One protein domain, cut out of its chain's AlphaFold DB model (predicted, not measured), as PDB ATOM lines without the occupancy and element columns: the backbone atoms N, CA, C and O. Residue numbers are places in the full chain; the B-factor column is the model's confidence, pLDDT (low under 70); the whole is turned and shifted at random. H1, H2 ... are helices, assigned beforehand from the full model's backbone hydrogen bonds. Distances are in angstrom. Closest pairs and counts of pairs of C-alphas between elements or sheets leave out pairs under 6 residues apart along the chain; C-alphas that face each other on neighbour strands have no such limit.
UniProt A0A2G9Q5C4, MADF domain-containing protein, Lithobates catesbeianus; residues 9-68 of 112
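This is residues 9 to 68 of the 112 residues of the protein "MADF domain-containing protein" of Lithobates catesbeianus (UniProt A0A2G9Q5C4). Look for three helices, H1, H3 and H4, set in an open triangle, with H3 running opposite ways to both others; short H2 packs on H3 residues 36 to 41. The 60 printed residues hold four named helices, H1 to H4 in order, and no named strand: all helix, compact, radius of gyration of the C-alphas 11.2 A, spans 32 by 21 by 17 A.

Find C-alpha 9 at (7.386, 8.456, -6.804); H1 runs to residue 18, 14.3 A. H2 is residues 21 to 24. H3, residues 34 to 48, spans 21.8 A. H4, residues 54 to 66, spans 17.6 A and ends at (-4.865, 27.251, -14.452).

At the hub, H3, residues 44 to 48 touch H1 at a shallow tilt of 30 degrees, closest C-alphas Phe 9 and Gly 48, 6.1 A. H2 touches H3, closest C-alphas Leu 23 and Arg 37, 5.8 A. H3 and H4, a hairpin, only just touch, with 3 pairs of C-alphas within 8 A; the closest, Leu 45 and His 54, are 6.6 A apart. H1 and H4 are apart. Every O i to N i+4 pair is within hydrogen-bond range in H1 and H4, 10 of 11 in H3; H2 is too short for one.

The printed part has no cut and no long link; the farthest C-alphas, Gly 27 and Gly 52, are 33.4 A apart. Look for pLDDT under 70 at residue 26, residues 48 to 57 and 64 to 68.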
ATOM      1  N   PHE A   9       8.564   7.951  -6.094       73.94
ATOM      2  CA  PHE A   9       7.386   8.456  -6.804       73.94
ATOM      3  C   PHE A   9       7.730   9.658  -7.677       73.94
ATOM      4  O   PHE A   9       7.400   9.678  -8.861       73.94
ATOM      5  N   LEU A  10       8.411  10.650  -7.101       73.94
ATOM      6  CA  LEU A  10       8.709  11.904  -7.782       73.94
ATOM      7  C   LEU A  10       9.503  11.712  -9.093       73.94
ATOM      8  O   LEU A  10       9.092  12.293 -10.098       73.94
ATOM      9  N   PRO A  11      10.573  10.887  -9.158       78.06
ATOM     10  CA  PRO A  11      11.258  10.631 -10.426       78.06
ATOM     11  C   PRO A  11      10.372   9.900 -11.449       78.06
ATOM     12  O   PRO A  11      10.306  10.335 -12.595       78.06
ATOM     13  N   LEU A  12       9.607   8.879 -11.037       77.25
ATOM     14  CA  LEU A  12       8.663   8.174 -11.922       77.25
ATOM     15  C   LEU A  12       7.574   9.105 -12.479       77.25
ATOM     16  O   LEU A  12       7.212   9.024 -13.653       77.25
ATOM     17  N   PHE A  13       7.063  10.005 -11.641       77.31
ATOM     18  CA  PHE A  13       6.077  11.004 -12.028       77.31
ATOM     19  C   PHE A  13       6.656  12.004 -13.035       77.31
ATOM     20  O   PHE A  13       6.012  12.307 -14.039       77.31
ATOM     21  N   ILE A  14       7.879  12.492 -12.804       78.88
ATOM     22  CA  ILE A  14       8.564  13.426 -13.709       78.88
ATOM     23  C   ILE A  14       8.814  12.781 -15.079       78.88
ATOM     24  O   ILE A  14       8.555  13.426 -16.099       78.88
ATOM     25  N   ASP A  15       9.256  11.522 -15.118       82.44
ATOM     26  CA  ASP A  15       9.463  10.786 -16.371       82.44
ATOM     27  C   ASP A  15       8.160  10.664 -17.167       82.44
ATOM     28  O   ASP A  15       8.092  11.049 -18.338       82.44
ATOM     29  N   LYS A  16       7.076  10.235 -16.509       81.06
ATOM     30  CA  LYS A  16       5.759  10.115 -17.152       81.06
ATOM     31  C   LYS A  16       5.185  11.468 -17.575       81.06
ATOM     32  O   LYS A  16       4.508  11.557 -18.598       81.06
ATOM     33  N   TYR A  17       5.475  12.536 -16.833       81.06
ATOM     34  CA  TYR A  17       5.041  13.891 -17.171       81.06
ATOM     35  C   TYR A  17       5.764  14.432 -18.405       81.06
ATOM     36  O   TYR A  17       5.135  15.046 -19.272       81.06
ATOM     37  N   ARG A  18       7.063  14.141 -18.543       80.50
ATOM     38  CA  ARG A  18       7.832  14.464 -19.753       80.50
ATOM     39  C   ARG A  18       7.306  13.741 -20.994       80.50
ATOM     40  O   ARG A  18       7.283  14.355 -22.057       80.50
ATOM     41  N   GLU A  19       6.819  12.504 -20.869       82.69
ATOM     42  CA  GLU A  19       6.238  11.734 -21.986       82.69
ATOM     43  C   GLU A  19       4.906  12.301 -22.522       82.69
ATOM     44  O   GLU A  19       4.455  11.910 -23.600       82.69
ATOM     45  N   LEU A  20       4.269  13.237 -21.808       83.12
ATOM     46  CA  LEU A  20       2.954  13.783 -22.154       83.12
ATOM     47  C   LEU A  20       3.049  15.252 -22.610       83.12
ATOM     48  O   LEU A  20       2.683  16.164 -21.861       83.12
ATOM     49  N   PRO A  21       3.442  15.524 -23.874       78.62
ATOM     50  CA  PRO A  21       3.613  16.886 -24.391       78.62
ATOM     51  C   PRO A  21       2.315  17.705 -24.369       78.62
ATOM     52  O   PRO A  21       2.342  18.928 -24.306       78.62
ATOM     53  N   CYS A  22       1.146  17.064 -24.334       79.94
ATOM     54  CA  CYS A  22      -0.134  17.760 -24.179       79.94
ATOM     55  C   CYS A  22      -0.302  18.514 -22.841       79.94
ATOM     56  O   CYS A  22      -1.226  19.316 -22.727       79.94
ATOM     57  N   LEU A  23       0.569  18.290 -21.848       78.00
ATOM     58  CA  LEU A  23       0.503  18.952 -20.541       78.00
ATOM     59  C   LEU A  23       1.375  20.208 -20.437       78.00
ATOM     60  O   LEU A  23       0.991  21.134 -19.720       78.00
ATOM     61  N   TRP A  24       2.506  20.241 -21.147       77.50
ATOM     62  CA  TRP A  24       3.547  21.271 -21.015       77.50
ATOM     63  C   TRP A  24       3.946  21.936 -22.342       77.50
ATOM     64  O   TRP A  24       4.556  23.003 -22.347       77.50
ATOM     65  N   GLN A  25       3.590  21.352 -23.486       76.69
ATOM     66  CA  GLN A  25       4.001  21.843 -24.795       76.69
ATOM     67  C   GLN A  25       2.908  22.745 -25.387       76.69
ATOM     68  O   GLN A  25       1.951  22.277 -26.001       76.69
ATOM     69  N   MET A  26       3.071  24.063 -25.230       69.06
ATOM     70  CA  MET A  26       2.080  25.073 -25.643       69.06
ATOM     71  C   MET A  26       1.701  25.011 -27.134       69.06
ATOM     72  O   MET A  26       0.563  25.301 -27.491       69.06
ATOM     73  N   GLY A  27       2.635  24.599 -28.001       74.12
ATOM     74  CA  GLY A  27       2.409  24.436 -29.442       74.12
ATOM     75  C   GLY A  27       1.796  23.092 -29.855       74.12
ATOM     76  O   GLY A  27       1.590  22.853 -31.040       74.12
ATOM     77  N   HIS A  28       1.530  22.182 -28.912       75.44
ATOM     78  CA  HIS A  28       0.989  20.867 -29.236       75.44
ATOM     79  C   HIS A  28      -0.511  20.950 -29.539       75.44
ATOM     80  O   HIS A  28      -1.289  21.513 -28.770       75.44
ATOM     81  N   SER A  29      -0.953  20.303 -30.619       80.62
ATOM     82  CA  SER A  29      -2.350  20.362 -31.080       80.62
ATOM     83  C   SER A  29      -3.377  19.856 -30.052       80.62
ATOM     84  O   SER A  29      -4.572  20.116 -30.178       80.62
ATOM     85  N   HIS A  30      -2.937  19.119 -29.028       74.50
ATOM     86  CA  HIS A  30      -3.782  18.617 -27.937       74.50
ATOM     87  C   HIS A  30      -3.610  19.362 -26.607       74.50
ATOM     88  O   HIS A  30      -4.298  19.022 -25.652       74.50
ATOM     89  N   TYR A  31      -2.752  20.383 -26.546       75.25
ATOM     90  CA  TYR A  31      -2.532  21.190 -25.341       75.25
ATOM     91  C   TYR A  31      -3.757  22.036 -24.967       75.25
ATOM     92  O   TYR A  31      -4.172  22.082 -23.811       75.25
ATOM     93  N   ASN A  32      -4.402  22.652 -25.965       74.50
ATOM     94  CA  ASN A  32      -5.616  23.449 -25.754       74.50
ATOM     95  C   ASN A  32      -6.870  22.575 -25.523       74.50
ATOM     96  O   ASN A  32      -7.925  23.060 -25.110       74.50
ATOM     97  N   ASN A  33      -6.774  21.264 -25.768       82.50
ATOM     98  CA  ASN A  33      -7.879  20.344 -25.541       82.50
ATOM     99  C   ASN A  33      -7.929  19.949 -24.059       82.50
ATOM    100  O   ASN A  33      -7.187  19.076 -23.605       82.50
ATOM    101  N   LYS A  34      -8.847  20.579 -23.315       78.12
ATOM    102  CA  LYS A  34      -9.046  20.332 -21.878       78.12
ATOM    103  C   LYS A  34      -9.270  18.854 -21.547       78.12
ATOM    104  O   LYS A  34      -8.718  18.395 -20.559       78.12
ATOM    105  N   GLN A  35     -10.016  18.115 -22.370       82.25
ATOM    106  CA  GLN A  35     -10.330  16.700 -22.123       82.25
ATOM    107  C   GLN A  35      -9.100  15.813 -22.287       82.25
ATOM    108  O   GLN A  35      -8.810  15.003 -21.416       82.25
ATOM    109  N   LYS A  36      -8.328  15.996 -23.365       82.19
ATOM    110  CA  LYS A  36      -7.089  15.228 -23.566       82.19
ATOM    111  C   LYS A  36      -6.039  15.555 -22.509       82.19
ATOM    112  O   LYS A  36      -5.363  14.653 -22.024       82.19
ATOM    113  N   ARG A  37      -5.935  16.832 -22.133       80.88
ATOM    114  CA  ARG A  37      -5.058  17.283 -21.053       80.88
ATOM    115  C   ARG A  37      -5.462  16.648 -19.722       80.88
ATOM    116  O   ARG A  37      -4.600  16.159 -19.008       80.88
ATOM    117  N   GLN A  38      -6.756  16.617 -19.411       77.94
ATOM    118  CA  GLN A  38      -7.260  15.988 -18.194       77.94
ATOM    119  C   GLN A  38      -7.018  14.474 -18.196       77.94
ATOM    120  O   GLN A  38      -6.446  13.969 -17.245       77.94
ATOM    121  N   ALA A  39      -7.324  13.772 -19.288       86.44
ATOM    122  CA  ALA A  39      -7.093  12.330 -19.388       86.44
ATOM    123  C   ALA A  39      -5.606  11.957 -19.233       86.44
ATOM    124  O   ALA A  39      -5.268  10.951 -18.613       86.44
ATOM    125  N   ALA A  40      -4.700  12.777 -19.773       84.38
ATOM    126  CA  ALA A  40      -3.263  12.607 -19.585       84.38
ATOM    127  C   ALA A  40      -2.834  12.825 -18.121       84.38
ATOM    128  O   ALA A  40      -1.950  12.120 -17.641       84.38
ATOM    129  N   LEU A  41      -3.474  13.760 -17.406       77.81
ATOM    130  CA  LEU A  41      -3.259  13.951 -15.969       77.81
ATOM    131  C   LEU A  41      -3.791  12.773 -15.163       77.81
ATOM    132  O   LEU A  41      -3.059  12.253 -14.334       77.81
ATOM    133  N   GLU A  42      -5.021  12.329 -15.419       80.06
ATOM    134  CA  GLU A  42      -5.624  11.184 -14.726       80.06
ATOM    135  C   GLU A  42      -4.751   9.938 -14.880       80.06
ATOM    136  O   GLU A  42      -4.469   9.257 -13.903       80.06
ATOM    137  N   LYS A  43      -4.192   9.715 -16.072       81.75
ATOM    138  CA  LYS A  43      -3.262   8.609 -16.322       81.75
ATOM    139  C   LYS A  43      -1.941   8.720 -15.549       81.75
ATOM    140  O   LYS A  43      -1.370   7.710 -15.155       81.75
ATOM    141  N   LEU A  44      -1.440   9.935 -15.336       79.00
ATOM    142  CA  LEU A  44      -0.269  10.212 -14.492       79.00
ATOM    143  C   LEU A  44      -0.563   9.984 -13.009       79.00
ATOM    144  O   LEU A  44       0.270   9.448 -12.282       79.00
ATOM    145  N   LEU A  45      -1.747  10.414 -12.580       76.06
ATOM    146  CA  LEU A  45      -2.245  10.312 -11.215       76.06
ATOM    147  C   LEU A  45      -2.532   8.839 -10.855       76.06
ATOM    148  O   LEU A  45      -2.205   8.399  -9.758       76.06
ATOM    149  N   GLU A  46      -3.043   8.045 -11.793       77.06
ATOM    150  CA  GLU A  46      -3.315   6.612 -11.621       77.06
ATOM    151  C   GLU A  46      -2.035   5.777 -11.432       77.06
ATOM    152  O   GLU A  46      -2.029   4.803 -10.683       77.06
ATOM    153  N   LEU A  47      -0.925   6.170 -12.067       70.00
ATOM    154  CA  LEU A  47       0.317   5.388 -12.064       70.00
ATOM    155  C   LEU A  47       1.125   5.458 -10.765       70.00
ATOM    156  O   LEU A  47       1.982   4.602 -10.551       70.00
ATOM    157  N   GLY A  48       0.923   6.475  -9.929       60.22
ATOM    158  CA  GLY A  48       1.854   6.744  -8.832       60.22
ATOM    159  C   GLY A  48       1.224   7.046  -7.485       60.22
ATOM    160  O   GLY A  48       1.948   7.388  -6.556       60.22
ATOM    161  N   MET A  49      -0.093   6.940  -7.341       65.12
ATOM    162  CA  MET A  49      -0.745   7.575  -6.206       65.12
ATOM    163  C   MET A  49      -1.562   6.603  -5.361       65.12
ATOM    164  O   MET A  49      -2.542   6.023  -5.816       65.12
ATOM    165  N   GLN A  50      -1.169   6.470  -4.090       62.88
ATOM    166  CA  GLN A  50      -2.047   5.964  -3.033       62.88
ATOM    167  C   GLN A  50      -3.245   6.910  -2.877       62.88
ATOM    168  O   GLN A  50      -3.086   8.130  -2.975       62.88
ATOM    169  N   GLU A  51      -4.421   6.355  -2.572       56.91
ATOM    170  CA  GLU A  51      -5.742   7.013  -2.551       56.91
ATOM    171  C   GLU A  51      -5.824   8.338  -1.748       56.91
ATOM    172  O   GLU A  51      -6.760   9.113  -1.930       56.91
ATOM    173  N   GLY A  52      -4.833   8.677  -0.913       60.50
ATOM    174  CA  GLY A  52      -4.755   9.956  -0.190       60.50
ATOM    175  C   GLY A  52      -4.003  11.096  -0.898       60.50
ATOM    176  O   GLY A  52      -4.286  12.268  -0.652       60.50
ATOM    177  N   GLN A  53      -3.061  10.785  -1.790       64.38
ATOM    178  CA  GLN A  53      -2.207  11.776  -2.467       64.38
ATOM    179  C   GLN A  53      -2.918  12.398  -3.691       64.38
ATOM    180  O   GLN A  53      -2.593  13.516  -4.099       64.38
ATOM    181  N   HIS A  54      -3.961  11.725  -4.209       68.12
ATOM    182  CA  HIS A  54      -4.706  12.137  -5.407       68.12
ATOM    183  C   HIS A  54      -5.274  13.526  -5.332       68.12
ATOM    184  O   HIS A  54      -5.093  14.346  -6.230       68.12
ATOM    185  N   ARG A  55      -5.877  13.818  -4.194       67.56
ATOM    186  CA  ARG A  55      -6.570  15.074  -3.994       67.56
ATOM    187  C   ARG A  55      -5.623  16.271  -3.909       67.56
ATOM    188  O   ARG A  55      -5.980  17.359  -4.346       67.56
ATOM    189  N   LEU A  56      -4.420  16.077  -3.368       67.31
ATOM    190  CA  LEU A  56      -3.409  17.132  -3.271       67.31
ATOM    191  C   LEU A  56      -2.728  17.373  -4.618       67.31
ATOM    192  O   LEU A  56      -2.507  18.520  -5.004       67.31
ATOM    193  N   CYS A  57      -2.431  16.295  -5.340       67.00
ATOM    194  CA  CYS A  57      -1.783  16.367  -6.641       67.00
ATOM    195  C   CYS A  57      -2.725  16.972  -7.699       67.00
ATOM    196  O   CYS A  57      -2.311  17.835  -8.471       67.00
ATOM    197  N   GLU A  58      -4.013  16.617  -7.669       72.81
ATOM    198  CA  GLU A  58      -5.053  17.219  -8.509       72.81
ATOM    199  C   GLU A  58      -5.192  18.730  -8.253       72.81
ATOM    200  O   GLU A  58      -5.135  19.512  -9.205       72.81
ATOM    201  N   ASP A  59      -5.291  19.167  -6.989       74.00
ATOM    202  CA  ASP A  59      -5.406  20.595  -6.652       74.00
ATOM    203  C   ASP A  59      -4.145  21.378  -7.052       74.00
ATOM    204  O   ASP A  59      -4.238  22.435  -7.683       74.00
ATOM    205  N   LEU A  60      -2.954  20.838  -6.762       73.81
ATOM    206  CA  LEU A  60      -1.676  21.461  -7.109       73.81
ATOM    207  C   LEU A  60      -1.516  21.610  -8.623       73.81
ATOM    208  O   LEU A  60      -1.204  22.702  -9.106       73.81
ATOM    209  N   MET A  61      -1.773  20.543  -9.379       70.69
ATOM    210  CA  MET A  61      -1.681  20.557 -10.835       70.69
ATOM    211  C   MET A  61      -2.718  21.502 -11.427       70.69
ATOM    212  O   MET A  61      -2.372  22.356 -12.240       70.69
ATOM    213  N   TYR A  62      -3.972  21.439 -10.981       72.38
ATOM    214  CA  TYR A  62      -5.014  22.346 -11.448       72.38
ATOM    215  C   TYR A  62      -4.647  23.810 -11.210       72.38
ATOM    216  O   TYR A  62      -4.846  24.662 -12.077       72.38
ATOM    217  N   LYS A  63      -4.038  24.109 -10.063       70.38
ATOM    218  CA  LYS A  63      -3.572  25.444  -9.694       70.38
ATOM    219  C   LYS A  63      -2.382  25.890 -10.543       70.38
ATOM    220  O   LYS A  63      -2.416  27.009 -11.043       70.38
ATOM    221  N   VAL A  64      -1.388  25.031 -10.772       68.00
ATOM    222  CA  VAL A  64      -0.224  25.297 -11.641       68.00
ATOM    223  C   VAL A  64      -0.655  25.527 -13.095       68.00
ATOM    224  O   VAL A  64      -0.250  26.505 -13.728       68.00
ATOM    225  N   LEU A  65      -1.544  24.673 -13.606       68.25
ATOM    226  CA  LEU A  65      -2.013  24.666 -14.992       68.25
ATOM    227  C   LEU A  65      -3.002  25.807 -15.284       68.25
ATOM    228  O   LEU A  65      -2.993  26.349 -16.390       68.25
ATOM    229  N   ARG A  66      -3.859  26.179 -14.319       62.56
ATOM    230  CA  ARG A  66      -4.865  27.251 -14.452       62.56
ATOM    231  C   ARG A  66      -4.294  28.635 -14.137       62.56
ATOM    232  O   ARG A  66      -4.717  29.602 -14.762       62.56
ATOM    233  N   LYS A  67      -3.348  28.749 -13.194       60.16
ATOM    234  CA  LYS A  67      -2.682  30.026 -12.866       60.16
ATOM    235  C   LYS A  67      -1.498  30.350 -13.782       60.16
ATOM    236  O   LYS A  67      -0.848  31.366 -13.576       60.16
ATOM    237  N   GLY A  68      -1.246  29.531 -14.805       53.72
ATOM    238  CA  GLY A  68      -0.310  29.874 -15.872       53.72
ATOM    239  C   GLY A  68       1.158  29.829 -15.453       53.72
ATOM    240  O   GLY A  68       1.957  30.565 -16.015       53.72
TER     241      GLY A  68